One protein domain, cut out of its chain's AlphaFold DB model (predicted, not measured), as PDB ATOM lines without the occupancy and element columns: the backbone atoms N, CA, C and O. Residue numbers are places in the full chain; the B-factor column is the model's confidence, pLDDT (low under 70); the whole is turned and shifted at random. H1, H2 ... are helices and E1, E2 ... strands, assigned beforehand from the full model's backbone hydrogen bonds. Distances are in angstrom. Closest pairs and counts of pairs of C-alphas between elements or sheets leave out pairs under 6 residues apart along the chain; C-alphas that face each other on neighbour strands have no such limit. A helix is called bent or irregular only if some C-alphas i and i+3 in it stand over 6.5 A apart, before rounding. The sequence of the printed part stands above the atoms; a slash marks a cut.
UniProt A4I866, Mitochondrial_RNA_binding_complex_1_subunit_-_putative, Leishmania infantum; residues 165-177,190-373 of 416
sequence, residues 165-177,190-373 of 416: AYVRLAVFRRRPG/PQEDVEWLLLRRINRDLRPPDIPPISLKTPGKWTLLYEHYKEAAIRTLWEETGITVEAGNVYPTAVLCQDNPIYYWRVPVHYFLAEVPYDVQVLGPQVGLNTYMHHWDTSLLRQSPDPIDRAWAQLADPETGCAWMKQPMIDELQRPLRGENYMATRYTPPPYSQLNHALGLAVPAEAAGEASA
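What this domain is: This is residues 165 to 177 and 190 to 373 of the 416 residues of the protein "Mitochondrial_RNA_binding_complex_1_subunit_-_putative" of Leishmania infantum (UniProt A4I866). A strongly twisted sheet of six strands runs through the middle, with helix H1 crossing one face and the short helix H5 over the opposite face. H3 covers strand E6 at one side of the sheet and H2 packs on H3 farther out, while H7, the last element, lies far out on the opposite side of the domain. The printed part has 197 residues, with seven named helices and six named strands in the order E1 E2 E3 H1 E4 E5 H2 H3 E6 H4 H5 H6 H7. The sheet is branched and mixed, and the class is mixed, helices and strands, with under half of the residues in named elements. The whole is compact and rounded, with a radius of gyration of the C-alphas of 16.5 A and spans of 48 by 48 by 33 A.

How they stand to each other: In the sheet, E2, residues 194 to 202, has three neighbours: E1, residues 166 to 174, and E3, residues 214 to 217, on one side, and E6, residues 322 to 325, on the other side. E1 is antiparallel to E2, with N 173 and O 195 2.9 A apart. E3 forms a hairpin with E2, with N 199 and O 217 2.8 A apart. E6 is antiparallel to E2, with N 196 and O 325 2.8 A apart. On the other side of E1 from E2 is E5, residues 269 to 275, parallel to E1 at 22 degrees, with N 272 and O 168 2.8 A apart. E4, residues 250 to 256, is an edge strand and forms a hairpin with E5, with N 253 and O 271 2.9 A apart. H1, residues 229 to 241, is on the sheet at a height of 8.3 A, over E1 and E5. It runs across the strands, only just, at 62 degrees to E1 on the local plane; the closest C-alphas of H1 and E1 are those of Ala 233 and Val 167, 5.4 A apart. H5, residues 344 to 347, is on the opposite face at a height of 8.1 A; its closest C-alpha to E4 is that of Tyr 347, 5.4 A from that of Thr 253. H3, residues 307 to 315, is on the sheet at a height of 9.2 A, only just over E6, with 3 of its C-alphas falling on that strand. H2, residues 298 to 301, touches H3, the C-alphas of Thr 298 and Ala 313 being 5.2 A apart. H4, residues 327 to 338, and H6, residues 356 to 359, only graze the sheet. H4 is close to but not clearly touching H3, at a shallow tilt of 27 degrees, opposite ways; their closest C-alphas, those of Leu 333 and Ile 308, are 6.1 A apart. H7, residues 365 to 373, is not on the sheet and is close to but not clearly touching H5, the C-alphas of Ala 367 and Thr 345 being 7.4 A apart. In H1 and H3 every O i to N i+4 pair is within hydrogen-bond range; H4 has 6 of 8 and H7 has 2 of 5, beside 4 of 6 O i to N i+3 pairs, while H2, H5 and H6 are too short for an O i to N i+4 pair.

Where its parts are: E1 begins at C-alpha 166, at (107.861, 238.875, 167.297), and is 26.4 A long, as is E2. E5 measures 20.2 A, E4 and H1 18.0 A each, and H3 12.4 A. H4 measures 14.2 A and is irregular, with C-alphas 333 and 336 7.2 A apart. H7 measures 13.4 A and ends at C-alpha 373, at (86.843, 235.697, 177.418).

The domain as a whole: The two C-alphas farthest apart, those of Ser 299 and Ala 373, are 49.9 A apart. Residues 178 to 189 are not printed, and C-alphas 177 and 190 are 11.9 A apart across this cut. The links E2 to E3, E3 to H1, E4 to E5 and E5 to H2 are long. The mean pLDDT of the printed part is 90.8; residues 177, 190 to 192 and 364 to 373 are under 70.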
ATOM      1  N   ALA A 165     105.278 242.738 165.821       95.86
ATOM      2  CA  ALA A 165     105.303 241.494 166.567       95.86
ATOM      3  C   ALA A 165     106.653 240.792 166.462       95.86
ATOM      4  O   ALA A 165     107.360 240.868 165.454       95.86
ATOM      5  N   TYR A 166     106.968 240.007 167.490       96.69
ATOM      6  CA  TYR A 166     107.861 238.875 167.297       96.69
ATOM      7  C   TYR A 166     107.120 237.773 166.539       96.69
ATOM      8  O   TYR A 166     105.958 237.489 166.822       96.69
ATOM      9  N   VAL A 167     107.822 237.085 165.645       97.79
ATOM     10  CA  VAL A 167     107.305 235.906 164.937       97.79
ATOM     11  C   VAL A 167     108.153 234.685 165.265       97.79
ATOM     12  O   VAL A 167     109.378 234.780 165.375       97.79
ATOM     13  N   ARG A 168     107.522 233.530 165.464       98.35
ATOM     14  CA  ARG A 168     108.207 232.248 165.673       98.35
ATOM     15  C   ARG A 168     107.633 231.208 164.728       98.35
ATOM     16  O   ARG A 168     106.441 230.931 164.800       98.35
ATOM     17  N   LEU A 169     108.481 230.631 163.883       98.44
ATOM     18  CA  LEU A 169     108.130 229.549 162.971       98.44
ATOM     19  C   LEU A 169     108.796 228.266 163.463       98.44
ATOM     20  O   LEU A 169     109.977 228.023 163.223       98.44
ATOM     21  N   ALA A 170     108.045 227.458 164.208       97.86
ATOM     22  CA  ALA A 170     108.530 226.181 164.700       97.86
ATOM     23  C   ALA A 170     108.479 225.136 163.585       97.86
ATOM     24  O   ALA A 170     107.426 224.601 163.241       97.86
ATOM     25  N   VAL A 171     109.649 224.862 163.022       97.95
ATOM     26  CA  VAL A 171     109.844 223.812 162.029       97.95
ATOM     27  C   VAL A 171     109.974 222.463 162.731       97.95
ATOM     28  O   VAL A 171     110.758 222.330 163.676       97.95
ATOM     29  N   PHE A 172     109.228 221.465 162.258       97.35
ATOM     30  CA  PHE A 172     109.314 220.088 162.743       97.35
ATOM     31  C   PHE A 172     109.476 219.083 161.603       97.35
ATOM     32  O   PHE A 172     109.044 219.322 160.478       97.35
ATOM     33  N   ARG A 173     110.057 217.925 161.920       95.44
ATOM     34  CA  ARG A 173     110.200 216.791 160.999       95.44
ATOM     35  C   ARG A 173     109.753 215.487 161.653       95.44
ATOM     36  O   ARG A 173     109.924 215.305 162.862       95.44
ATOM     37  N   ARG A 174     109.224 214.560 160.850       92.41
ATOM     38  CA  ARG A 174     108.933 213.179 161.273       92.41
ATOM     39  C   ARG A 174     110.169 212.305 161.043       92.41
ATOM     40  O   ARG A 174     110.716 212.282 159.944       92.41
ATOM     41  N   ARG A 175     110.611 211.576 162.065       88.50
ATOM     42  CA  ARG A 175     111.652 210.548 161.966       88.50
ATOM     43  C   ARG A 175     111.121 209.353 161.158       88.50
ATOM     44  O   ARG A 175     110.011 208.897 161.429       88.50
ATOM     45  N   PRO A 176     111.906 208.781 160.229       81.40
ATOM     46  CA  PRO A 176     111.602 207.485 159.639       81.40
ATOM     47  C   PRO A 176     111.525 206.417 160.736       81.40
ATOM     48  O   PRO A 176     112.453 206.270 161.537       81.40
ATOM     49  N   GLY A 177     110.421 205.670 160.775       66.45
ATOM     50  CA  GLY A 177     110.210 204.626 161.775       66.45
ATOM     51  C   GLY A 177     111.306 203.557 161.725       66.45
ATOM     52  O   GLY A 177     111.715 203.114 160.648       66.45
ATOM     53  N   PRO A 190     101.915 208.922 168.216       56.37
ATOM     54  CA  PRO A 190     102.010 210.376 168.242       56.37
ATOM     55  C   PRO A 190     103.080 210.807 169.257       56.37
ATOM     56  O   PRO A 190     103.282 210.129 170.263       56.37
ATOM     57  N   GLN A 191     103.764 211.922 168.989       59.33
ATOM     58  CA  GLN A 191     104.880 212.486 169.775       59.33
ATOM     59  C   GLN A 191     106.233 211.738 169.732       59.33
ATOM     60  O   GLN A 191     107.267 212.407 169.755       59.33
ATOM     61  N   GLU A 192     106.300 210.400 169.659       61.92
ATOM     62  CA  GLU A 192     107.602 209.701 169.747       61.92
ATOM     63  C   GLU A 192     108.517 209.947 168.534       61.92
ATOM     64  O   GLU A 192     109.740 210.002 168.698       61.92
ATOM     65  N   ASP A 193     107.947 210.147 167.346       81.03
ATOM     66  CA  ASP A 193     108.690 210.268 166.087       81.03
ATOM     67  C   ASP A 193     108.895 211.716 165.603       81.03
ATOM     68  O   ASP A 193     109.416 211.915 164.511       81.03
ATOM     69  N   VAL A 194     108.544 212.743 166.384       91.57
ATOM     70  CA  VAL A 194     108.672 214.154 165.957       91.57
ATOM     71  C   VAL A 194     109.859 214.861 166.613       91.57
ATOM     72  O   VAL A 194     110.084 214.765 167.822       91.57
ATOM     73  N   GLU A 195     110.597 215.630 165.811       95.32
ATOM     74  CA  GLU A 195     111.652 216.543 166.260       95.32
ATOM     75  C   GLU A 195     111.379 217.972 165.804       95.32
ATOM     76  O   GLU A 195     110.908 218.186 164.690       95.32
ATOM     77  N   TRP A 196     111.754 218.939 166.637       97.62
ATOM     78  CA  TRP A 196     111.619 220.370 166.386       97.62
ATOM     79  C   TRP A 196     112.990 221.030 166.285       97.62
ATOM     80  O   TRP A 196     113.896 220.693 167.052       97.62
ATOM     81  N   LEU A 197     113.121 221.985 165.367       98.41
ATOM     82  CA  LEU A 197     114.345 222.753 165.173       98.41
ATOM     83  C   LEU A 197     114.457 223.879 166.212       98.41
ATOM     84  O   LEU A 197     113.516 224.651 166.419       98.41
ATOM     85  N   LEU A 198     115.622 223.988 166.847       98.39
ATOM     86  CA  LEU A 198     115.938 224.993 167.862       98.39
ATOM     87  C   LEU A 198     117.303 225.638 167.618       98.39
ATOM     88  O   LEU A 198     118.220 225.005 167.099       98.39
ATOM     89  N   LEU A 199     117.427 226.885 168.073       98.15
ATOM     90  CA  LEU A 199     118.631 227.710 168.052       98.15
ATOM     91  C   LEU A 199     118.904 228.299 169.440       98.15
ATOM     92  O   LEU A 199     117.985 228.501 170.241       98.15
ATOM     93  N   ARG A 200     120.165 228.660 169.702       97.58
ATOM     94  CA  ARG A 200     120.559 229.454 170.877       97.58
ATOM     95  C   ARG A 200     121.111 230.805 170.448       97.58
ATOM     96  O   ARG A 200     122.240 230.895 169.972       97.58
ATOM     97  N   ARG A 201     120.307 231.856 170.631       96.56
ATOM     98  CA  ARG A 201     120.692 233.244 170.336       96.56
ATOM     99  C   ARG A 201     121.433 233.851 171.525       96.56
ATOM    100  O   ARG A 201     120.894 233.874 172.630       96.56
ATOM    101  N   ILE A 202     122.625 234.376 171.281       95.67
ATOM    102  CA  ILE A 202     123.411 235.184 172.211       95.67
ATOM    103  C   ILE A 202     122.831 236.603 172.185       95.67
ATOM    104  O   ILE A 202     122.813 237.267 171.147       95.67
ATOM    105  N   ASN A 203     122.297 237.062 173.314       92.64
ATOM    106  CA  ASN A 203     121.746 238.408 173.439       92.64
ATOM    107  C   ASN A 203     122.863 239.409 173.772       92.64
ATOM    108  O   ASN A 203     123.832 239.068 174.443       92.64
ATOM    109  N   ARG A 204     122.710 240.660 173.319       88.73
ATOM    110  CA  ARG A 204     123.635 241.759 173.645       88.73
ATOM    111  C   ARG A 204     123.604 242.074 175.146       88.73
ATOM    112  O   ARG A 204     122.571 241.882 175.784       88.73
ATOM    113  N   ASP A 205     124.691 242.639 175.673       87.82
ATOM    114  CA  ASP A 205     124.771 243.079 177.076       87.82
ATOM    115  C   ASP A 205     123.744 244.169 177.401       87.82
ATOM    116  O   ASP A 205     123.087 244.125 178.442       87.82
ATOM    117  N   LEU A 206     123.534 245.110 176.468       83.73
ATOM    118  CA  LEU A 206     122.421 246.055 176.519       83.73
ATOM    119  C   LEU A 206     121.120 245.339 176.126       83.73
ATOM    120  O   LEU A 206     120.653 245.412 174.986       83.73
ATOM    121  N   ARG A 207     120.559 244.619 177.095       84.85
ATOM    122  CA  ARG A 207     119.274 243.921 177.015       84.85
ATOM    123  C   ARG A 207     118.400 244.272 178.223       84.85
ATOM    124  O   ARG A 207     118.935 244.489 179.311       84.85
ATOM    125  N   PRO A 208     117.070 244.243 178.069       82.73
ATOM    126  CA  PRO A 208     116.143 244.218 179.191       82.73
ATOM    127  C   PRO A 208     116.492 243.157 180.262       82.73
ATOM    128  O   PRO A 208     117.064 242.101 179.934       82.73
ATOM    129  N   PRO A 209     116.165 243.413 181.546       80.75
ATOM    130  CA  PRO A 209     116.569 242.554 182.664       80.75
ATOM    131  C   PRO A 209     116.016 241.124 182.546       80.75
ATOM    132  O   PRO A 209     116.693 240.167 182.917       80.75
ATOM    133  N   ASP A 210     114.848 240.967 181.925       84.20
ATOM    134  CA  ASP A 210     114.121 239.720 181.675       84.20
ATOM    135  C   ASP A 210     114.706 238.816 180.554       84.20
ATOM    136  O   ASP A 210     114.132 237.766 180.272       84.20
ATOM    137  N   ILE A 211     115.851 239.190 179.951       87.29
ATOM    138  CA  ILE A 211     116.515 238.613 178.749       87.29
ATOM    139  C   ILE A 211     116.268 237.101 178.455       87.29
ATOM    140  O   ILE A 211     115.323 236.755 177.733       87.29
ATOM    141  N   PRO A 212     117.124 236.151 178.917       91.78
ATOM    142  CA  PRO A 212     118.358 236.262 179.728       91.78
ATOM    143  C   PRO A 212     119.621 236.391 178.807       91.78
ATOM    144  O   PRO A 212     119.447 236.864 177.685       91.78
ATOM    145  N   PRO A 213     120.885 236.047 179.178       94.38
ATOM    146  CA  PRO A 213     122.045 236.188 178.270       94.38
ATOM    147  C   PRO A 213     121.971 235.361 176.979       94.38
ATOM    148  O   PRO A 213     122.296 235.869 175.910       94.38
ATOM    149  N   ILE A 214     121.518 234.106 177.053       95.09
ATOM    150  CA  ILE A 214     121.367 233.216 175.892       95.09
ATOM    151  C   ILE A 214     119.927 232.703 175.862       95.09
ATOM    152  O   ILE A 214     119.431 232.164 176.850       95.09
ATOM    153  N   SER A 215     119.245 232.858 174.728       95.63
ATOM    154  CA  SER A 215     117.864 232.405 174.540       95.63
ATOM    155  C   SER A 215     117.808 231.128 173.702       95.63
ATOM    156  O   SER A 215     118.070 231.173 172.500       95.63
ATOM    157  N   LEU A 216     117.390 230.014 174.314       97.09
ATOM    158  CA  LEU A 216     116.922 228.827 173.590       97.09
ATOM    159  C   LEU A 216     115.559 229.139 172.950       97.09
ATOM    160  O   LEU A 216     114.591 229.427 173.662       97.09
ATOM    161  N   LYS A 217     115.490 229.117 171.616       97.46
ATOM    162  CA  LYS A 217     114.315 229.522 170.830       97.46
ATOM    163  C   LYS A 217     114.103 228.627 169.608       97.46
ATOM    164  O   LYS A 217     115.050 228.077 169.060       97.46
ATOM    165  N   THR A 218     112.864 228.556 169.141       97.83
ATOM    166  CA  THR A 218     112.536 228.152 167.767       97.83
ATOM    167  C   THR A 218     112.953 229.243 166.768       97.83
ATOM    168  O   THR A 218     113.199 230.386 167.187       97.83
ATOM    169  N   PRO A 219     113.029 228.931 165.462       98.23
ATOM    170  CA  PRO A 219     113.283 229.925 164.428       98.23
ATOM    171  C   PRO A 219     112.280 231.086 164.434       98.23
ATOM    172  O   PRO A 219     111.143 230.961 164.892       98.23
ATOM    173  N   GLY A 220     112.708 232.228 163.908       97.09
ATOM    174  CA  GLY A 220     111.900 233.419 163.677       97.09
ATOM    175  C   GLY A 220     112.325 234.623 164.520       97.09
ATOM    176  O   GLY A 220     112.739 234.481 165.679       97.09
ATOM    177  N   LYS A 221     112.213 235.819 163.934       95.30
ATOM    178  CA  LYS A 221     112.652 237.098 164.514       95.30
ATOM    179  C   LYS A 221     111.449 238.009 164.798       95.30
ATOM    180  O   LYS A 221     110.763 237.786 165.799       95.30
ATOM    181  N   TRP A 222     111.199 239.004 163.950       96.12
ATOM    182  CA  TRP A 222     110.168 240.043 164.073       96.12
ATOM    183  C   TRP A 222     109.679 240.492 162.684       96.12
ATOM    184  O   TRP A 222     110.368 240.257 161.685       96.12
ATOM    185  N   THR A 223     108.515 241.142 162.641       96.74
ATOM    186  CA  THR A 223     107.990 241.841 161.453       96.74
ATOM    187  C   THR A 223     108.772 243.122 161.161       96.74
ATOM    188  O   THR A 223     109.147 243.831 162.095       96.74
ATOM    189  N   LEU A 224     108.972 243.464 159.893       94.49
ATOM    190  CA  LEU A 224     109.365 244.800 159.420       94.49
ATOM    191  C   LEU A 224     108.129 245.710 159.272       94.49
ATOM    192  O   LEU A 224     106.997 245.248 159.447       94.49
ATOM    193  N   LEU A 225     108.324 246.996 158.965       93.08
ATOM    194  CA  LEU A 225     107.211 247.875 158.589       93.08
ATOM    195  C   LEU A 225     106.538 247.367 157.302       93.08
ATOM    196  O   LEU A 225     107.209 247.053 156.320       93.08
ATOM    197  N   TYR A 226     105.205 247.349 157.314       94.15
ATOM    198  CA  TYR A 226     104.299 246.876 156.256       94.15
ATOM    199  C   TYR A 226     104.349 245.366 155.954       94.15
ATOM    200  O   TYR A 226     103.691 244.917 155.022       94.15
ATOM    201  N   GLU A 227     105.073 244.570 156.745       95.80
ATOM    202  CA  GLU A 227     105.235 243.132 156.513       95.80
ATOM    203  C   GLU A 227     104.170 242.288 157.235       95.80
ATOM    204  O   GLU A 227     103.894 242.473 158.426       95.80
ATOM    205  N   HIS A 228     103.606 241.291 156.549       96.46
ATOM    206  CA  HIS A 228     102.624 240.392 157.157       96.46
ATOM    207  C   HIS A 228     103.274 239.337 158.073       96.46
ATOM    208  O   HIS A 228     104.342 238.799 157.792       96.46
ATOM    209  N   TYR A 229     102.587 238.928 159.149       97.68
ATOM    210  CA  TYR A 229     103.144 237.980 160.130       97.68
ATOM    211  C   TYR A 229     103.639 236.650 159.535       97.68
ATOM    212  O   TYR A 229     104.654 236.121 159.988       97.68
ATOM    213  N   LYS A 230     102.929 236.089 158.541       98.03
ATOM    214  CA  LYS A 230     103.327 234.827 157.888       98.03
ATOM    215  C   LYS A 230     104.576 235.021 157.020       98.03
ATOM    216  O   LYS A 230     105.469 234.183 157.052       98.03
ATOM    217  N   GLU A 231     104.643 236.124 156.282       98.03
ATOM    218  CA  GLU A 231     105.793 236.512 155.462       98.03
ATOM    219  C   GLU A 231     107.040 236.698 156.337       98.03
ATOM    220  O   GLU A 231     108.042 236.011 156.135       98.03
ATOM    221  N   ALA A 232     106.917 237.484 157.411       97.92
ATOM    222  CA  ALA A 232     107.957 237.655 158.420       97.92
ATOM    223  C   ALA A 232     108.414 236.319 159.021       97.92
ATOM    224  O   ALA A 232     109.610 236.091 159.209       97.92
ATOM    225  N   ALA A 233     107.481 235.410 159.327       98.40
ATOM    226  CA  ALA A 233     107.798 234.090 159.865       98.40
ATOM    227  C   ALA A 233     108.630 233.244 158.879       98.40
ATOM    228  O   ALA A 233     109.588 232.596 159.301       98.40
ATOM    229  N   ILE A 234     108.312 233.293 157.580       98.50
ATOM    230  CA  ILE A 234     109.029 232.574 156.513       98.50
ATOM    231  C   ILE A 234     110.408 233.196 156.261       98.50
ATOM    232  O   ILE A 234     111.414 232.489 156.335       98.50
ATOM    233  N   ARG A 235     110.483 234.518 156.043       98.25
ATOM    234  CA  ARG A 235     111.753 235.240 155.854       98.25
ATOM    235  C   ARG A 235     112.701 234.983 157.023       98.25
ATOM    236  O   ARG A 235     113.860 234.628 156.829       98.25
ATOM    237  N   THR A 236     112.209 235.129 158.251       97.97
ATOM    238  CA  THR A 236     113.065 235.033 159.440       97.97
ATOM    239  C   THR A 236     113.421 233.600 159.837       97.97
ATOM    240  O   THR A 236     114.404 233.418 160.553       97.97
ATOM    241  N   LEU A 237     112.706 232.582 159.338       98.51
ATOM    242  CA  LEU A 237     113.185 231.195 159.348       98.51
ATOM    243  C   LEU A 237     114.417 231.047 158.451       98.51
ATOM    244  O   LEU A 237     115.439 230.541 158.919       98.51
ATOM    245  N   TRP A 238     114.341 231.508 157.199       98.41
ATOM    246  CA  TRP A 238     115.467 231.428 156.267       98.41
ATOM    247  C   TRP A 238     116.690 232.180 156.810       98.41
ATOM    248  O   TRP A 238     117.781 231.619 156.875       98.41
ATOM    249  N   GLU A 239     116.505 233.397 157.328       98.20
ATOM    250  CA  GLU A 239     117.595 234.186 157.918       98.20
ATOM    251  C   GLU A 239     118.305 233.510 159.105       98.20
ATOM    252  O   GLU A 239     119.474 233.807 159.361       98.20
ATOM    253  N   GLU A 240     117.616 232.650 159.862       98.41
ATOM    254  CA  GLU A 240     118.184 231.943 161.019       98.41
ATOM    255  C   GLU A 240     118.650 230.513 160.710       98.41
ATOM    256  O   GLU A 240     119.414 229.962 161.494       98.41
ATOM    257  N   THR A 241     118.215 229.890 159.608       98.11
ATOM    258  CA  THR A 241     118.432 228.443 159.377       98.11
ATOM    259  C   THR A 241     118.839 228.054 157.956       98.11
ATOM    260  O   THR A 241     119.280 226.922 157.745       98.11
ATOM    261  N   GLY A 242     118.650 228.945 156.980       97.64
ATOM    262  CA  GLY A 242     118.748 228.664 155.546       97.64
ATOM    263  C   GLY A 242     117.602 227.826 154.966       97.64
ATOM    264  O   GLY A 242     117.614 227.551 153.770       97.64
ATOM    265  N   ILE A 243     116.612 227.423 155.773       98.13
ATOM    266  CA  ILE A 243     115.476 226.614 155.315       98.13
ATOM    267  C   ILE A 243     114.440 227.507 154.626       98.13
ATOM    268  O   ILE A 243     113.969 228.487 155.204       98.13
ATOM    269  N   THR A 244     114.028 227.111 153.423       97.28
ATOM    270  CA  THR A 244     112.881 227.684 152.707       97.28
ATOM    271  C   THR A 244     111.652 226.795 152.899       97.28
ATOM    272  O   THR A 244     111.754 225.571 152.809       97.28
ATOM    273  N   VAL A 245     110.486 227.399 153.139       97.02
ATOM    274  CA  VAL A 245     109.189 226.704 153.223       97.02
ATOM    275  C   VAL A 245     108.126 227.449 152.419       97.02
ATOM    276  O   VAL A 245     108.144 228.676 152.332       97.02
ATOM    277  N   GLU A 246     107.174 226.713 151.854       96.48
ATOM    278  CA  GLU A 246     106.047 227.291 151.118       96.48
ATOM    279  C   GLU A 246     104.973 227.841 152.068       96.48
ATOM    280  O   GLU A 246     104.589 227.190 153.042       96.48
ATOM    281  N   ALA A 247     104.405 229.005 151.743       96.91
ATOM    282  CA  ALA A 247     103.411 229.679 152.585       96.91
ATOM    283  C   ALA A 247     102.111 228.878 152.818       96.91
ATOM    284  O   ALA A 247     101.420 229.112 153.817       96.91
ATOM    285  N   GLY A 248     101.784 227.926 151.933       96.18
ATOM    286  CA  GLY A 248     100.656 227.000 152.093       96.18
ATOM    287  C   GLY A 248     100.839 225.998 153.240       96.18
ATOM    288  O   GLY A 248      99.857 225.616 153.873       96.18
ATOM    289  N   ASN A 249     102.089 225.660 153.572       96.25
ATOM    290  CA  ASN A 249     102.455 224.693 154.614       96.25
ATOM    291  C   ASN A 249     102.765 225.363 155.971       96.25
ATOM    292  O   ASN A 249     103.205 224.698 156.910       96.25
ATOM    293  N   VAL A 250     102.546 226.681 156.078       98.07
ATOM    294  CA  VAL A 250     102.776 227.481 157.290       98.07
ATOM    295  C   VAL A 250     101.447 227.818 157.962       98.07
ATOM    296  O   VAL A 250     100.635 228.582 157.424       98.07
ATOM    297  N   TYR A 251     101.247 227.293 159.170       97.79
ATOM    298  CA  TYR A 251      99.990 227.393 159.913       97.79
ATOM    299  C   TYR A 251     100.145 228.258 161.173       97.79
ATOM    300  O   TYR A 251     101.041 227.973 161.970       97.79
ATOM    301  N   PRO A 252      99.299 229.285 161.393       97.54
ATOM    302  CA  PRO A 252      99.262 230.027 162.653       97.54
ATOM    303  C   PRO A 252      98.691 229.154 163.777       97.54
ATOM    304  O   PRO A 252      97.736 228.404 163.568       97.54
ATOM    305  N   THR A 253      99.263 229.266 164.976       96.18
ATOM    306  CA  THR A 253      98.931 228.395 166.118       96.18
ATOM    307  C   THR A 253      98.447 229.164 167.342       96.18
ATOM    308  O   THR A 253      97.417 228.805 167.912       96.18
ATOM    309  N   ALA A 254      99.158 230.223 167.733       95.39
ATOM    310  CA  ALA A 254      98.858 231.021 168.921       95.39
ATOM    311  C   ALA A 254      99.383 232.459 168.791       95.39
ATOM    312  O   ALA A 254     100.346 232.717 168.064       95.39
ATOM    313  N   VAL A 255      98.806 233.380 169.563       95.74
ATOM    314  CA  VAL A 255      99.395 234.692 169.851       95.74
ATOM    315  C   VAL A 255      99.488 234.833 171.365       95.74
ATOM    316  O   VAL A 255      98.500 234.625 172.065       95.74
ATOM    317  N   LEU A 256     100.678 235.154 171.878       92.80
ATOM    318  CA  LEU A 256     100.875 235.395 173.309       92.80
ATOM    319  C   LEU A 256     101.218 236.859 173.559       92.80
ATOM    320  O   LEU A 256     102.198 237.374 173.010       92.80
ATOM    321  N   CYS A 257     100.449 237.479 174.450       91.16
ATOM    322  CA  CYS A 257     100.670 238.832 174.945       91.16
ATOM    323  C   CYS A 257     101.095 238.788 176.422       91.16
ATOM    324  O   CYS A 257     100.752 237.868 177.169       91.16
ATOM    325  N   GLN A 258     101.876 239.781 176.848       84.09
ATOM    326  CA  GLN A 258     102.244 239.970 178.248       84.09
ATOM    327  C   GLN A 258     101.968 241.415 178.637       84.09
ATOM    328  O   GLN A 258     102.627 242.322 178.138       84.09
ATOM    329  N   ASP A 259     101.035 241.580 179.563       86.85
ATOM    330  CA  ASP A 259     100.528 242.866 180.017       86.85
ATOM    331  C   ASP A 259     101.070 243.187 181.418       86.85
ATOM    332  O   ASP A 259     100.376 243.104 182.422       86.85
ATOM    333  N   ASN A 260     102.383 243.410 181.512       89.54
ATOM    334  CA  ASN A 260     103.021 243.832 182.761       89.54
ATOM    335  C   ASN A 260     103.591 245.246 182.564       89.54
ATOM    336  O   ASN A 260     104.495 245.387 181.733       89.54
ATOM    337  N   PRO A 261     103.134 246.260 183.326       92.23
ATOM    338  CA  PRO A 261     103.577 247.647 183.176       92.23
ATOM    339  C   PRO A 261     105.089 247.870 183.256       92.23
ATOM    340  O   PRO A 261     105.620 248.742 182.573       92.23
ATOM    341  N   ILE A 262     105.818 247.054 184.023       91.30
ATOM    342  CA  ILE A 262     107.286 247.133 184.121       91.30
ATOM    343  C   ILE A 262     107.946 246.836 182.764       91.30
ATOM    344  O   ILE A 262     109.019 247.355 182.472       91.30
ATOM    345  N   TYR A 263     107.293 246.032 181.921       90.58
ATOM    346  CA  TYR A 263     107.790 245.577 180.626       90.58
ATOM    347  C   TYR A 263     107.005 246.183 179.450       90.58
ATOM    348  O   TYR A 263     106.786 245.515 178.438       90.58
ATOM    349  N   TYR A 264     106.610 247.456 179.568       92.30
ATOM    350  CA  TYR A 264     105.799 248.221 178.605       92.30
ATOM    351  C   TYR A 264     106.314 248.255 177.153       92.30
ATOM    352  O   TYR A 264     105.589 248.671 176.257       92.30
ATOM    353  N   TRP A 265     107.557 247.844 176.883       91.00
ATOM    354  CA  TRP A 265     108.110 247.707 175.526       91.00
ATOM    355  C   TRP A 265     107.746 246.377 174.847       91.00
ATOM    356  O   TRP A 265     107.983 246.215 173.650       91.00
ATOM    357  N   ARG A 266     107.205 245.397 175.584       92.19
ATOM    358  CA  ARG A 266     106.896 244.069 175.041       92.19
ATOM    359  C   ARG A 266     105.779 244.137 174.002       92.19
ATOM    360  O   ARG A 266     104.708 244.688 174.241       92.19
ATOM    361  N   VAL A 267     106.042 243.512 172.860       93.39
ATOM    362  CA  VAL A 267     105.090 243.292 171.765       93.39
ATOM    363  C   VAL A 267     104.461 241.890 171.845       93.39
ATOM    364  O   VAL A 267     105.027 241.011 172.510       93.39
ATOM    365  N   PRO A 268     103.353 241.631 171.127       95.48
ATOM    366  CA  PRO A 268     102.844 240.280 170.906       95.48
ATOM    367  C   PRO A 268     103.883 239.341 170.271       95.48
ATOM    368  O   PRO A 268     104.762 239.759 169.510       95.48
ATOM    369  N   VAL A 269     103.752 238.043 170.551       96.70
ATOM    370  CA  VAL A 269     104.502 236.982 169.862       96.70
ATOM    371  C   VAL A 269     103.529 236.108 169.081       96.70
ATOM    372  O   VAL A 269     102.723 235.400 169.685       96.70
ATOM    373  N   HIS A 270     103.622 236.142 167.753       98.02
ATOM    374  CA  HIS A 270     102.840 235.302 166.849       98.02
ATOM    375  C   HIS A 270     103.587 233.995 166.583       98.02
ATOM    376  O   HIS A 270     104.747 233.995 166.159       98.02
ATOM    377  N   TYR A 271     102.916 232.876 166.836       98.39
ATOM    378  CA  TYR A 271     103.455 231.537 166.655       98.39
ATOM    379  C   TYR A 271     102.853 230.872 165.420       98.39
ATOM    380  O   TYR A 271     101.652 230.954 165.151       98.39
ATOM    381  N   PHE A 272     103.732 230.201 164.688       98.50
ATOM    382  CA  PHE A 272     103.452 229.417 163.502       98.50
ATOM    383  C   PHE A 272     104.206 228.090 163.584       98.50
ATOM    384  O   PHE A 272     105.212 227.972 164.290       98.50
ATOM    385  N   LEU A 273     103.769 227.112 162.797       97.56
ATOM    386  CA  LEU A 273     104.518 225.884 162.538       97.56
ATOM    387  C   LEU A 273     104.521 225.522 161.054       97.56
ATOM    388  O   LEU A 273     103.657 225.972 160.296       97.56
ATOM    389  N   ALA A 274     105.497 224.705 160.668       97.90
ATOM    390  CA  ALA A 274     105.600 224.087 159.352       97.90
ATOM    391  C   ALA A 274     106.260 222.706 159.467       97.90
ATOM    392  O   ALA A 274     107.182 222.516 160.265       97.90
ATOM    393  N   GLU A 275     105.794 221.759 158.657       96.56
ATOM    394  CA  GLU A 275     106.459 220.468 158.479       96.56
ATOM    395  C   GLU A 275     107.559 220.585 157.416       96.56
ATOM    396  O   GLU A 275     107.372 221.264 156.405       96.56
ATOM    397  N   VAL A 276     108.691 219.910 157.623       96.73
ATOM    398  CA  VAL A 276     109.771 219.787 156.630       96.73
ATOM    399  C   VAL A 276     110.207 218.328 156.448       96.73
ATOM    400  O   VAL A 276     110.034 217.517 157.367       96.73
ATOM    401  N   PRO A 277     110.804 217.977 155.288       94.95
ATOM    402  CA  PRO A 277     111.406 216.665 155.065       94.95
ATOM    403  C   PRO A 277     112.419 216.291 156.152       94.95
ATOM    404  O   PRO A 277     113.088 217.151 156.728       94.95
ATOM    405  N   TYR A 278     112.559 214.994 156.430       94.21
ATOM    406  CA  TYR A 278     113.467 214.527 157.482       94.21
ATOM    407  C   TYR A 278     114.934 214.885 157.201       94.21
ATOM    408  O   TYR A 278     115.690 215.237 158.108       94.21
ATOM    409  N   ASP A 279     115.302 214.812 155.930       94.51
ATOM    410  CA  ASP A 279     116.603 215.063 155.325       94.51
ATOM    411  C   ASP A 279     116.794 216.517 154.856       94.51
ATOM    412  O   ASP A 279     117.731 216.802 154.112       94.51
ATOM    413  N   VAL A 280     115.943 217.452 155.308       96.70
ATOM    414  CA  VAL A 280     116.100 218.882 155.007       96.70
ATOM    415  C   VAL A 280     117.500 219.378 155.383       96.70
ATOM    416  O   VAL A 280     117.988 219.164 156.499       96.70
ATOM    417  N   GLN A 281     118.151 220.073 154.451       96.70
ATOM    418  CA  GLN A 281     119.443 220.692 154.709       96.70
ATOM    419  C   GLN A 281     119.252 221.925 155.599       96.70
ATOM    420  O   GLN A 281     118.559 222.872 155.234       96.70
ATOM    421  N   VAL A 282     119.891 221.916 156.769       97.40
ATOM    422  CA  VAL A 282     119.986 223.081 157.655       97.40
ATOM    423  C   VAL A 282     121.337 223.739 157.391       97.40
ATOM    424  O   VAL A 282     122.360 223.068 157.482       97.40
ATOM    425  N   LEU A 283     121.347 225.025 157.041       96.92
ATOM    426  CA  LEU A 283     122.577 225.787 156.769       96.92
ATOM    427  C   LEU A 283     123.022 226.636 157.969       96.92
ATOM    428  O   LEU A 283     124.138 227.143 157.983       96.92
ATOM    429  N   GLY A 284     122.146 226.809 158.962       95.91
ATOM    430  CA  GLY A 284     122.368 227.710 160.093       95.91
ATOM    431  C   GLY A 284     122.079 229.183 159.758       95.91
ATOM    432  O   GLY A 284     121.502 229.479 158.705       95.91
ATOM    433  N   PRO A 285     122.441 230.125 160.649       97.17
ATOM    434  CA  PRO A 285     122.118 231.541 160.496       97.17
ATOM    435  C   PRO A 285     122.747 232.189 159.258       97.17
ATOM    436  O   PRO A 285     123.955 232.413 159.198       97.17
ATOM    437  N   GLN A 286     121.901 232.577 158.301       97.23
ATOM    438  CA  GLN A 286     122.301 233.323 157.102       97.23
ATOM    439  C   GLN A 286     122.519 234.814 157.404       97.23
ATOM    440  O   GLN A 286     123.322 235.480 156.753       97.23
ATOM    441  N   VAL A 287     121.828 235.352 158.420       93.83
ATOM    442  CA  VAL A 287     121.939 236.755 158.841       93.83
ATOM    443  C   VAL A 287     122.279 236.841 160.325       93.83
ATOM    444  O   VAL A 287     121.431 236.600 161.186       93.83
ATOM    445  N   GLY A 288     123.509 237.277 160.613       89.31
ATOM    446  CA  GLY A 288     123.972 237.563 161.972       89.31
ATOM    447  C   GLY A 288     124.549 236.357 162.717       89.31
ATOM    448  O   GLY A 288     124.277 236.217 163.908       89.31
ATOM    449  N   LEU A 289     125.352 235.518 162.047       89.48
ATOM    450  CA  LEU A 289     125.988 234.308 162.600       89.48
ATOM    451  C   LEU A 289     126.567 234.502 164.016       89.48
ATOM    452  O   LEU A 289     126.226 233.758 164.930       89.48
ATOM    453  N   ASN A 290     127.317 235.587 164.237       92.53
ATOM    454  CA  ASN A 290     127.934 235.936 165.529       92.53
ATOM    455  C   ASN A 290     126.941 236.207 166.682       92.53
ATOM    456  O   ASN A 290     127.364 236.419 167.815       92.53
ATOM    457  N   THR A 291     125.631 236.230 166.416       94.04
ATOM    458  CA  THR A 291     124.575 236.349 167.436       94.04
ATOM    459  C   THR A 291     123.958 235.001 167.824       94.04
ATOM    460  O   THR A 291     123.018 234.968 168.616       94.04
ATOM    461  N   TYR A 292     124.491 233.881 167.328       96.54
ATOM    462  CA  TYR A 292     124.082 232.521 167.690       96.54
ATOM    463  C   TYR A 292     125.291 231.699 168.144       96.54
ATOM    464  O   TYR A 292     126.429 231.954 167.742       96.54
ATOM    465  N   MET A 293     125.055 230.706 169.000       95.12
ATOM    466  CA  MET A 293     126.102 229.760 169.388       95.12
ATOM    467  C   MET A 293     126.505 228.904 168.183       95.12
ATOM    468  O   MET A 293     125.657 228.227 167.612       95.12
ATOM    469  N   HIS A 294     127.793 228.919 167.844       93.58
ATOM    470  CA  HIS A 294     128.437 228.106 166.808       93.58
ATOM    471  C   HIS A 294     129.890 227.806 167.241       93.58
ATOM    472  O   HIS A 294     130.410 228.477 168.135       93.58
ATOM    473  N   HIS A 295     130.502 226.754 166.687       93.84
ATOM    474  CA  HIS A 295     131.859 226.249 166.969       93.84
ATOM    475  C   HIS A 295     132.268 226.186 168.466       93.84
ATOM    476  O   HIS A 295     133.390 226.535 168.837       93.84
ATOM    477  N   TRP A 296     131.373 225.743 169.360       95.47
ATOM    478  CA  TRP A 296     131.689 225.584 170.790       95.47
ATOM    479  C   TRP A 296     132.502 224.309 171.085       95.47
ATOM    480  O   TRP A 296     132.363 223.286 170.409       95.47
ATOM    481  N   ASP A 297     133.276 224.312 172.177       95.86
ATOM    482  CA  ASP A 297     133.872 223.079 172.709       95.86
ATOM    483  C   ASP A 297     132.784 222.183 173.326       95.86
ATOM    484  O   ASP A 297     132.191 222.478 174.367       95.86
ATOM    485  N   THR A 298     132.521 221.057 172.664       94.81
ATOM    486  CA  THR A 298     131.527 220.064 173.088       94.81
ATOM    487  C   THR A 298     131.921 219.341 174.382       94.81
ATOM    488  O   THR A 298     131.043 218.990 175.170       94.81
ATOM    489  N   SER A 299     133.215 219.136 174.644       94.82
ATOM    490  CA  SER A 299     133.696 218.491 175.874       94.82
ATOM    491  C   SER A 299     133.490 219.394 177.085       94.82
ATOM    492  O   SER A 299     133.033 218.922 178.127       94.82
ATOM    493  N   LEU A 300     133.767 220.691 176.923       96.05
ATOM    494  CA  LEU A 300     133.519 221.714 177.937       96.05
ATOM    495  C   LEU A 300     132.016 221.891 178.197       96.05
ATOM    496  O   LEU A 300     131.568 221.824 179.340       96.05
ATOM    497  N   LEU A 301     131.215 222.056 177.139       95.80
ATOM    498  CA  LEU A 301     129.784 222.348 177.268       95.80
ATOM    499  C   LEU A 301     128.990 221.174 177.883       95.80
ATOM    500  O   LEU A 301     128.050 221.397 178.644       95.80
ATOM    501  N   ARG A 302     129.420 219.918 177.667       95.67
ATOM    502  CA  ARG A 302     128.867 218.729 178.358       95.67
ATOM    503  C   ARG A 302     129.092 218.715 179.872       95.67
ATOM    504  O   ARG A 302     128.365 218.009 180.566       95.67
ATOM    505  N   GLN A 303     130.075 219.459 180.374       95.98
ATOM    506  CA  GLN A 303     130.386 219.570 181.804       95.98
ATOM    507  C   GLN A 303     129.709 220.781 182.468       95.98
ATOM    508  O   GLN A 303     129.813 220.942 183.683       95.98
ATOM    509  N   SER A 304     128.995 221.616 181.703       96.89
ATOM    510  CA  SER A 304     128.280 222.773 182.246       96.89
ATOM    511  C   SER A 304     127.225 222.362 183.289       96.89
ATOM    512  O   SER A 304     126.534 221.348 183.104       96.89
ATOM    513  N   PRO A 305     127.042 223.143 184.374       96.35
ATOM    514  CA  PRO A 305     125.965 222.927 185.335       96.35
ATOM    515  C   PRO A 305     124.563 223.148 184.737       96.35
ATOM    516  O   PRO A 305     123.606 222.559 185.246       96.35
ATOM    517  N   ASP A 306     124.420 223.901 183.641       95.27
ATOM    518  CA  ASP A 306     123.128 224.141 182.982       95.27
ATOM    519  C   ASP A 306     122.648 222.890 182.197       95.27
ATOM    520  O   ASP A 306     123.365 222.394 181.320       95.27
ATOM    521  N   PRO A 307     121.441 222.347 182.469       95.79
ATOM    522  CA  PRO A 307     120.836 221.296 181.649       95.79
ATOM    523  C   PRO A 307     120.724 221.644 180.155       95.79
ATOM    524  O   PRO A 307     120.894 220.750 179.323       95.79
ATOM    525  N   ILE A 308     120.478 222.913 179.808       97.03
ATOM    526  CA  ILE A 308     120.376 223.382 178.419       97.03
ATOM    527  C   ILE A 308     121.719 223.215 177.712       97.03
ATOM    528  O   ILE A 308     121.751 222.690 176.603       97.03
ATOM    529  N   ASP A 309     122.826 223.599 178.351       97.34
ATOM    530  CA  ASP A 309     124.173 223.427 177.798       97.34
ATOM    531  C   ASP A 309     124.493 221.953 177.535       97.34
ATOM    532  O   ASP A 309     124.948 221.599 176.444       97.34
ATOM    533  N   ARG A 310     124.190 221.072 178.496       96.83
ATOM    534  CA  ARG A 310     124.443 219.632 178.342       96.83
ATOM    535  C   ARG A 310     123.608 219.009 177.224       96.83
ATOM    536  O   ARG A 310     124.145 218.204 176.468       96.83
ATOM    537  N   ALA A 311     122.334 219.383 177.096       96.90
ATOM    538  CA  ALA A 311     121.471 218.927 176.005       96.90
ATOM    539  C   ALA A 311     121.925 219.490 174.645       96.90
ATOM    540  O   ALA A 311     121.961 218.767 173.647       96.90
ATOM    541  N   TRP A 312     122.346 220.757 174.611       97.99
ATOM    542  CA  TRP A 312     122.906 221.402 173.424       97.99
ATOM    543  C   TRP A 312     124.155 220.662 172.933       97.99
ATOM    544  O   TRP A 312     124.211 220.233 171.788       97.99
ATOM    545  N   ALA A 313     125.097 220.364 173.830       97.14
ATOM    546  CA  ALA A 313     126.316 219.615 173.526       97.14
ATOM    547  C   ALA A 313     126.099 218.112 173.206       97.14
ATOM    548  O   ALA A 313     127.059 217.378 172.938       97.14
ATOM    549  N   GLN A 314     124.859 217.620 173.274       96.42
ATOM    550  CA  GLN A 314     124.474 216.264 172.866       96.42
ATOM    551  C   GLN A 314     123.760 216.224 171.509       96.42
ATOM    552  O   GLN A 314     123.891 215.221 170.812       96.42
ATOM    553  N   LEU A 315     123.000 217.269 171.158       96.41
ATOM    554  CA  LEU A 315     122.048 217.251 170.036       96.41
ATOM    555  C   LEU A 315     122.263 218.342 168.983       96.41
ATOM    556  O   LEU A 315     121.738 218.213 167.878       96.41
ATOM    557  N   ALA A 316     122.958 219.423 169.329       97.46
ATOM    558  CA  ALA A 316     123.211 220.525 168.417       97.46
ATOM    559  C   ALA A 316     124.466 220.265 167.581       97.46
ATOM    560  O   ALA A 316     125.459 219.733 168.081       97.46
ATOM    561  N   ASP A 317     124.422 220.679 166.322       96.65
ATOM    562  CA  ASP A 317     125.580 220.695 165.436       96.65
ATOM    563  C   ASP A 317     126.375 222.006 165.634       96.65
ATOM    564  O   ASP A 317     125.800 223.086 165.454       96.65
ATOM    565  N   PRO A 318     127.670 221.944 166.012       95.90
ATOM    566  CA  PRO A 318     128.515 223.126 166.180       95.90
ATOM    567  C   PRO A 318     128.649 223.995 164.931       95.90
ATOM    568  O   PRO A 318     128.824 225.202 165.080       95.90
ATOM    569  N   GLU A 319     128.558 223.421 163.729       95.35
ATOM    570  CA  GLU A 319     128.764 224.165 162.482       95.35
ATOM    571  C   GLU A 319     127.537 225.013 162.121       95.35
ATOM    572  O   GLU A 319     127.667 226.194 161.806       95.35
ATOM    573  N   THR A 320     126.330 224.446 162.221       95.95
ATOM    574  CA  THR A 320     125.081 225.166 161.908       95.95
ATOM    575  C   THR A 320     124.484 225.941 163.083       95.95
ATOM    576  O   THR A 320     123.625 226.795 162.869       95.95
ATOM    577  N   GLY A 321     124.880 225.657 164.329       96.76
ATOM    578  CA  GLY A 321     124.287 226.289 165.516       96.76
ATOM    579  C   GLY A 321     122.825 225.891 165.773       96.76
ATOM    580  O   GLY A 321     122.084 226.612 166.452       96.76
ATOM    581  N   CYS A 322     122.409 224.744 165.233       97.85
ATOM    582  CA  CYS A 322     121.037 224.245 165.240       97.85
ATOM    583  C   CYS A 322     120.934 222.873 165.922       97.85
ATOM    584  O   CYS A 322     121.848 222.054 165.842       97.85
ATOM    585  N   ALA A 323     119.791 222.594 166.554       97.99
ATOM    586  CA  ALA A 323     119.502 221.311 167.195       97.99
ATOM    587  C   ALA A 323     118.111 220.787 166.835       97.99
ATOM    588  O   ALA A 323     117.144 221.547 166.814       97.99
ATOM    589  N   TRP A 324     118.001 219.471 166.653       97.50
ATOM    590  CA  TRP A 324     116.723 218.764 166.558       97.50
ATOM    591  C   TRP A 324     116.386 218.136 167.914       97.50
ATOM    592  O   TRP A 324     117.079 217.226 168.370       97.50
ATOM    593  N   MET A 325     115.333 218.620 168.580       96.20
ATOM    594  CA  MET A 325     114.931 218.155 169.917       96.20
ATOM    595  C   MET A 325     113.492 217.627 169.937       96.20
ATOM    596  O   MET A 325     112.620 218.113 169.218       96.20
ATOM    597  N   LYS A 326     113.220 216.629 170.786       94.60
ATOM    598  CA  LYS A 326     111.864 216.090 170.990       94.60
ATOM    599  C   LYS A 326     111.071 216.948 171.971       94.60
ATOM    600  O   LYS A 326     111.629 217.394 172.971       94.60
ATOM    601  N   GLN A 327     109.764 217.083 171.750       93.93
ATOM    602  CA  GLN A 327     108.869 217.918 172.567       93.93
ATOM    603  C   GLN A 327     109.028 217.729 174.097       93.93
ATOM    604  O   GLN A 327     109.239 218.745 174.757       93.93
ATOM    605  N   PRO A 328     109.059 216.505 174.677       92.84
ATOM    606  CA  PRO A 328     109.202 216.341 176.130       92.84
ATOM    607  C   PRO A 328     110.490 216.948 176.707       92.84
ATOM    608  O   PRO A 328     110.477 217.488 177.809       92.84
ATOM    609  N   MET A 329     111.590 216.911 175.945       94.68
ATOM    610  CA  MET A 329     112.858 217.534 176.338       94.68
ATOM    611  C   MET A 329     112.771 219.063 176.266       94.68
ATOM    612  O   MET A 329     113.317 219.747 177.123       94.68
ATOM    613  N   ILE A 330     112.072 219.614 175.270       96.01
ATOM    614  CA  ILE A 330     111.893 221.068 175.143       96.01
ATOM    615  C   ILE A 330     111.048 221.596 176.304       96.01
ATOM    616  O   ILE A 330     111.421 222.589 176.925       96.01
ATOM    617  N   ASP A 331     109.950 220.908 176.628       94.99
ATOM    618  CA  ASP A 331     109.097 221.252 177.766       94.99
ATOM    619  C   ASP A 331     109.863 221.145 179.095       94.99
ATOM    620  O   ASP A 331     109.728 222.019 179.948       94.99
ATOM    621  N   GLU A 332     110.729 220.138 179.265       95.68
ATOM    622  CA  GLU A 332     111.607 220.011 180.433       95.68
ATOM    623  C   GLU A 332     112.641 221.145 180.541       95.68
ATOM    624  O   GLU A 332     112.754 221.762 181.601       95.68
ATOM    625  N   LEU A 333     113.359 221.456 179.456       96.16
ATOM    626  CA  LEU A 333     114.374 222.515 179.426       96.16
ATOM    627  C   LEU A 333     113.775 223.918 179.620       96.16
ATOM    628  O   LEU A 333     114.430 224.796 180.178       96.16
ATOM    629  N   GLN A 334     112.536 224.144 179.172       94.61
ATOM    630  CA  GLN A 334     111.845 225.430 179.316       94.61
ATOM    631  C   GLN A 334     111.088 225.560 180.649       94.61
ATOM    632  O   GLN A 334     110.822 226.690 181.071       94.61
ATOM    633  N   ARG A 335     110.786 224.448 181.345       93.61
ATOM    634  CA  ARG A 335     110.012 224.423 182.603       93.61
ATOM    635  C   ARG A 335     110.457 225.480 183.630       93.61
ATOM    636  O   ARG A 335     109.580 226.199 184.108       93.61
ATOM    637  N   PRO A 336     111.763 225.673 183.928       91.67
ATOM    638  CA  PRO A 336     112.202 226.642 184.939       91.67
ATOM    639  C   PRO A 336     111.941 228.114 184.578       91.67
ATOM    640  O   PRO A 336     111.908 228.958 185.467       91.67
ATOM    641  N   LEU A 337     111.783 228.440 183.288       88.14
ATOM    642  CA  LEU A 337     111.656 229.819 182.786       88.14
ATOM    643  C   LEU A 337     110.273 230.143 182.198       88.14
ATOM    644  O   LEU A 337     109.972 231.312 181.928       88.14
ATOM    645  N   ARG A 338     109.467 229.117 181.902       89.29
ATOM    646  CA  ARG A 338     108.217 229.234 181.133       89.29
ATOM    647  C   ARG A 338     107.041 228.445 181.706       89.29
ATOM    648  O   ARG A 338     105.942 228.610 181.182       89.29
ATOM    649  N   GLY A 339     107.250 227.644 182.751       90.55
ATOM    650  CA  GLY A 339     106.230 226.746 183.290       90.55
ATOM    651  C   GLY A 339     106.003 225.515 182.410       90.55
ATOM    652  O   GLY A 339     106.800 225.196 181.526       90.55
ATOM    653  N   GLU A 340     104.923 224.793 182.687       89.80
ATOM    654  CA  GLU A 340     104.584 223.546 181.999       89.80
ATOM    655  C   GLU A 340     103.993 223.775 180.597       89.80
ATOM    656  O   GLU A 340     103.600 224.884 180.234       89.80
ATOM    657  N   ASN A 341     103.909 222.701 179.801       89.59
ATOM    658  CA  ASN A 341     103.226 222.678 178.499       89.59
ATOM    659  C   ASN A 341     103.738 223.725 177.484       89.59
ATOM    660  O   ASN A 341     102.980 224.204 176.636       89.59
ATOM    661  N   TYR A 342     105.031 224.079 177.550       93.68
ATOM    662  CA  TYR A 342     105.651 225.135 176.742       93.68
ATOM    663  C   TYR A 342     105.339 225.011 175.243       93.68
ATOM    664  O   TYR A 342     104.964 226.013 174.620       93.68
ATOM    665  N   MET A 343     105.479 223.807 174.682       94.44
ATOM    666  CA  MET A 343     105.219 223.513 173.273       94.44
ATOM    667  C   MET A 343     103.725 223.536 172.949       94.44
ATOM    668  O   MET A 343     103.333 224.154 171.962       94.44
ATOM    669  N   ALA A 344     102.881 222.917 173.776       93.05
ATOM    670  CA  ALA A 344     101.446 222.805 173.512       93.05
ATOM    671  C   ALA A 344     100.744 224.175 173.482       93.05
ATOM    672  O   ALA A 344      99.988 224.455 172.551       93.05
ATOM    673  N   THR A 345     101.065 225.069 174.424       92.95
ATOM    674  CA  THR A 345     100.524 226.443 174.481       92.95
ATOM    675  C   THR A 345     100.900 227.294 173.260       92.95
ATOM    676  O   THR A 345     100.248 228.294 172.979       92.95
ATOM    677  N   ARG A 346     101.960 226.928 172.524       95.81
ATOM    678  CA  ARG A 346     102.516 227.734 171.419       95.81
ATOM    679  C   ARG A 346     102.287 227.132 170.043       95.81
ATOM    680  O   ARG A 346     102.073 227.881 169.097       95.81
ATOM    681  N   TYR A 347     102.335 225.809 169.922       96.00
ATOM    682  CA  TYR A 347     102.431 225.096 168.645       96.00
ATOM    683  C   TYR A 347     101.388 223.985 168.483       96.00
ATOM    684  O   TYR A 347     101.564 223.107 167.644       96.00
ATOM    685  N   THR A 348     100.288 224.004 169.245       94.19
ATOM    686  CA  THR A 348      99.142 223.138 168.918       94.19
ATOM    687  C   THR A 348      98.553 223.567 167.564       94.19
ATOM    688  O   THR A 348      98.158 224.730 167.429       94.19
ATOM    689  N   PRO A 349      98.483 222.680 166.553       93.37
ATOM    690  CA  PRO A 349      98.000 223.056 165.227       93.37
ATOM    691  C   PRO A 349      96.520 223.471 165.202       93.37
ATOM    692  O   PRO A 349      95.701 223.008 166.008       93.37
ATOM    693  N   PRO A 350      96.112 224.310 164.236       92.67
ATOM    694  CA  PRO A 350      94.701 224.507 163.953       92.67
ATOM    695  C   PRO A 350      94.114 223.248 163.284       92.67
ATOM    696  O   PRO A 350      94.805 222.625 162.471       92.67
ATOM    697  N   PRO A 351      92.845 222.868 163.548       90.55
ATOM    698  CA  PRO A 351      92.254 221.642 163.000       90.55
ATOM    699  C   PRO A 351      92.343 221.520 161.471       90.55
ATOM    700  O   PRO A 351      92.609 220.434 160.962       90.55
ATOM    701  N   TYR A 352      92.202 222.635 160.744       92.80
ATOM    702  CA  TYR A 352      92.261 222.665 159.277       92.80
ATOM    703  C   TYR A 352      93.644 222.330 158.691       92.80
ATOM    704  O   TYR A 352      93.722 221.954 157.528       92.80
ATOM    705  N   SER A 353      94.725 222.416 159.479       92.22
ATOM    706  CA  SER A 353      96.062 221.960 159.051       92.22
ATOM    707  C   SER A 353      96.160 220.437 158.931       92.22
ATOM    708  O   SER A 353      97.106 219.922 158.350       92.22
ATOM    709  N   GLN A 354      95.223 219.704 159.545       89.22
ATOM    710  CA  GLN A 354      95.243 218.249 159.711       89.22
ATOM    711  C   GLN A 354      96.442 217.701 160.519       89.22
ATOM    712  O   GLN A 354      96.481 216.503 160.785       89.22
ATOM    713  N   LEU A 355      97.370 218.534 161.015       90.04
ATOM    714  CA  LEU A 355      98.615 218.097 161.675       90.04
ATOM    715  C   LEU A 355      98.449 217.570 163.114       90.04
ATOM    716  O   LEU A 355      99.382 216.987 163.669       90.04
ATOM    717  N   ASN A 356      97.264 217.714 163.719       85.62
ATOM    718  CA  ASN A 356      96.993 217.268 165.096       85.62
ATOM    719  C   ASN A 356      97.287 215.773 165.320       85.62
ATOM    720  O   ASN A 356      97.811 215.409 166.369       85.62
ATOM    721  N   HIS A 357      97.010 214.916 164.328       80.49
ATOM    722  CA  HIS A 357      97.278 213.473 164.420       80.49
ATOM    723  C   HIS A 357      98.780 213.144 164.476       80.49
ATOM    724  O   HIS A 357      99.167 212.137 165.061       80.49
ATOM    725  N   ALA A 358      99.620 213.977 163.853       80.55
ATOM    726  CA  ALA A 358     101.061 213.771 163.765       80.55
ATOM    727  C   ALA A 358     101.777 214.296 165.015       80.55
ATOM    728  O   ALA A 358     102.667 213.640 165.554       80.55
ATOM    729  N   LEU A 359     101.369 215.481 165.477       87.20
ATOM    730  CA  LEU A 359     102.024 216.176 166.582       87.20
ATOM    731  C   LEU A 359     101.514 215.739 167.959       87.20
ATOM    732  O   LEU A 359     102.287 215.760 168.912       87.20
ATOM    733  N   GLY A 360     100.245 215.334 168.084       80.16
ATOM    734  CA  GLY A 360      99.677 214.878 169.358       80.16
ATOM    735  C   GLY A 360      99.687 215.935 170.472       80.16
ATOM    736  O   GLY A 360      99.686 215.575 171.647       80.16
ATOM    737  N   LEU A 361      99.740 217.224 170.120       82.56
ATOM    738  CA  LEU A 361      99.688 218.340 171.066       82.56
ATOM    739  C   LEU A 361      98.235 218.681 171.415       82.56
ATOM    740  O   LEU A 361      97.377 218.738 170.534       82.56
ATOM    741  N   ALA A 362      97.978 218.952 172.694       75.93
ATOM    742  CA  ALA A 362      96.693 219.428 173.194       75.93
ATOM    743  C   ALA A 362      96.920 220.592 174.167       75.93
ATOM    744  O   ALA A 362      97.732 220.486 175.086       75.93
ATOM    745  N   VAL A 363      96.207 221.702 173.965       70.66
ATOM    746  CA  VAL A 363      96.262 222.864 174.865       70.66
ATOM    747  C   VAL A 363      95.588 222.502 176.199       70.66
ATOM    748  O   VAL A 363      94.486 221.947 176.167       70.66
ATOM    749  N   PRO A 364      96.191 222.812 177.364       67.32
ATOM    750  CA  PRO A 364      95.538 222.641 178.661       67.32
ATOM    751  C   PRO A 364      94.214 223.415 178.740       67.32
ATOM    752  O   PRO A 364      94.128 224.544 178.256       67.32
ATOM    753  N   ALA A 365      93.194 222.838 179.383       56.83
ATOM    754  CA  ALA A 365      91.847 223.417 179.427       56.83
ATOM    755  C   ALA A 365      91.809 224.850 179.999       56.83
ATOM    756  O   ALA A 365      91.052 225.685 179.513       56.83
ATOM    757  N   GLU A 366      92.674 225.157 180.968       56.00
ATOM    758  CA  GLU A 366      92.812 226.490 181.574       56.00
ATOM    759  C   GLU A 366      93.200 227.560 180.535       56.00
ATOM    760  O   GLU A 366      92.566 228.609 180.450       56.00
ATOM    761  N   ALA A 367      94.165 227.256 179.658       52.37
ATOM    762  CA  ALA A 367      94.595 228.159 178.587       52.37
ATOM    763  C   ALA A 367      93.578 228.259 177.432       52.37
ATOM    764  O   ALA A 367      93.603 229.224 176.668       52.37
ATOM    765  N   ALA A 368      92.671 227.284 177.298       46.50
ATOM    766  CA  ALA A 368      91.551 227.361 176.360       46.50
ATOM    767  C   ALA A 368      90.405 228.250 176.883       46.50
ATOM    768  O   ALA A 368      89.708 228.870 176.081       46.50
ATOM    769  N   GLY A 369      90.230 228.344 178.209       32.86
ATOM    770  CA  GLY A 369      89.219 229.196 178.844       32.86
ATOM    771  C   GLY A 369      89.498 230.694 178.685       32.86
ATOM    772  O   GLY A 369      88.595 231.442 178.314       32.86
ATOM    773  N   GLU A 370      90.751 231.128 178.885       35.29
ATOM    774  CA  GLU A 370      91.147 232.542 178.727       35.29
ATOM    775  C   GLU A 370      90.876 233.075 177.305       35.29
ATOM    776  O   GLU A 370      90.443 234.217 177.142       35.29
ATOM    777  N   ALA A 371      91.054 232.239 176.274       34.31
ATOM    778  CA  ALA A 371      90.829 232.622 174.880       34.31
ATOM    779  C   ALA A 371      89.366 233.011 174.583       34.31
ATOM    780  O   ALA A 371      89.128 233.891 173.762       34.31
ATOM    781  N   SER A 372      88.391 232.392 175.261       29.43
ATOM    782  CA  SER A 372      86.960 232.666 175.056       29.43
ATOM    783  C   SER A 372      86.490 233.972 175.706       29.43
ATOM    784  O   SER A 372      85.462 234.515 175.302       29.43
ATOM    785  N   ALA A 373      87.201 234.461 176.726       29.70
ATOM    786  CA  ALA A 373      86.843 235.697 177.418       29.70
ATOM    787  C   ALA A 373      87.260 236.944 176.618       29.70
ATOM    788  O   ALA A 373      86.549 237.947 176.632       29.70
TER     789      ALA A 373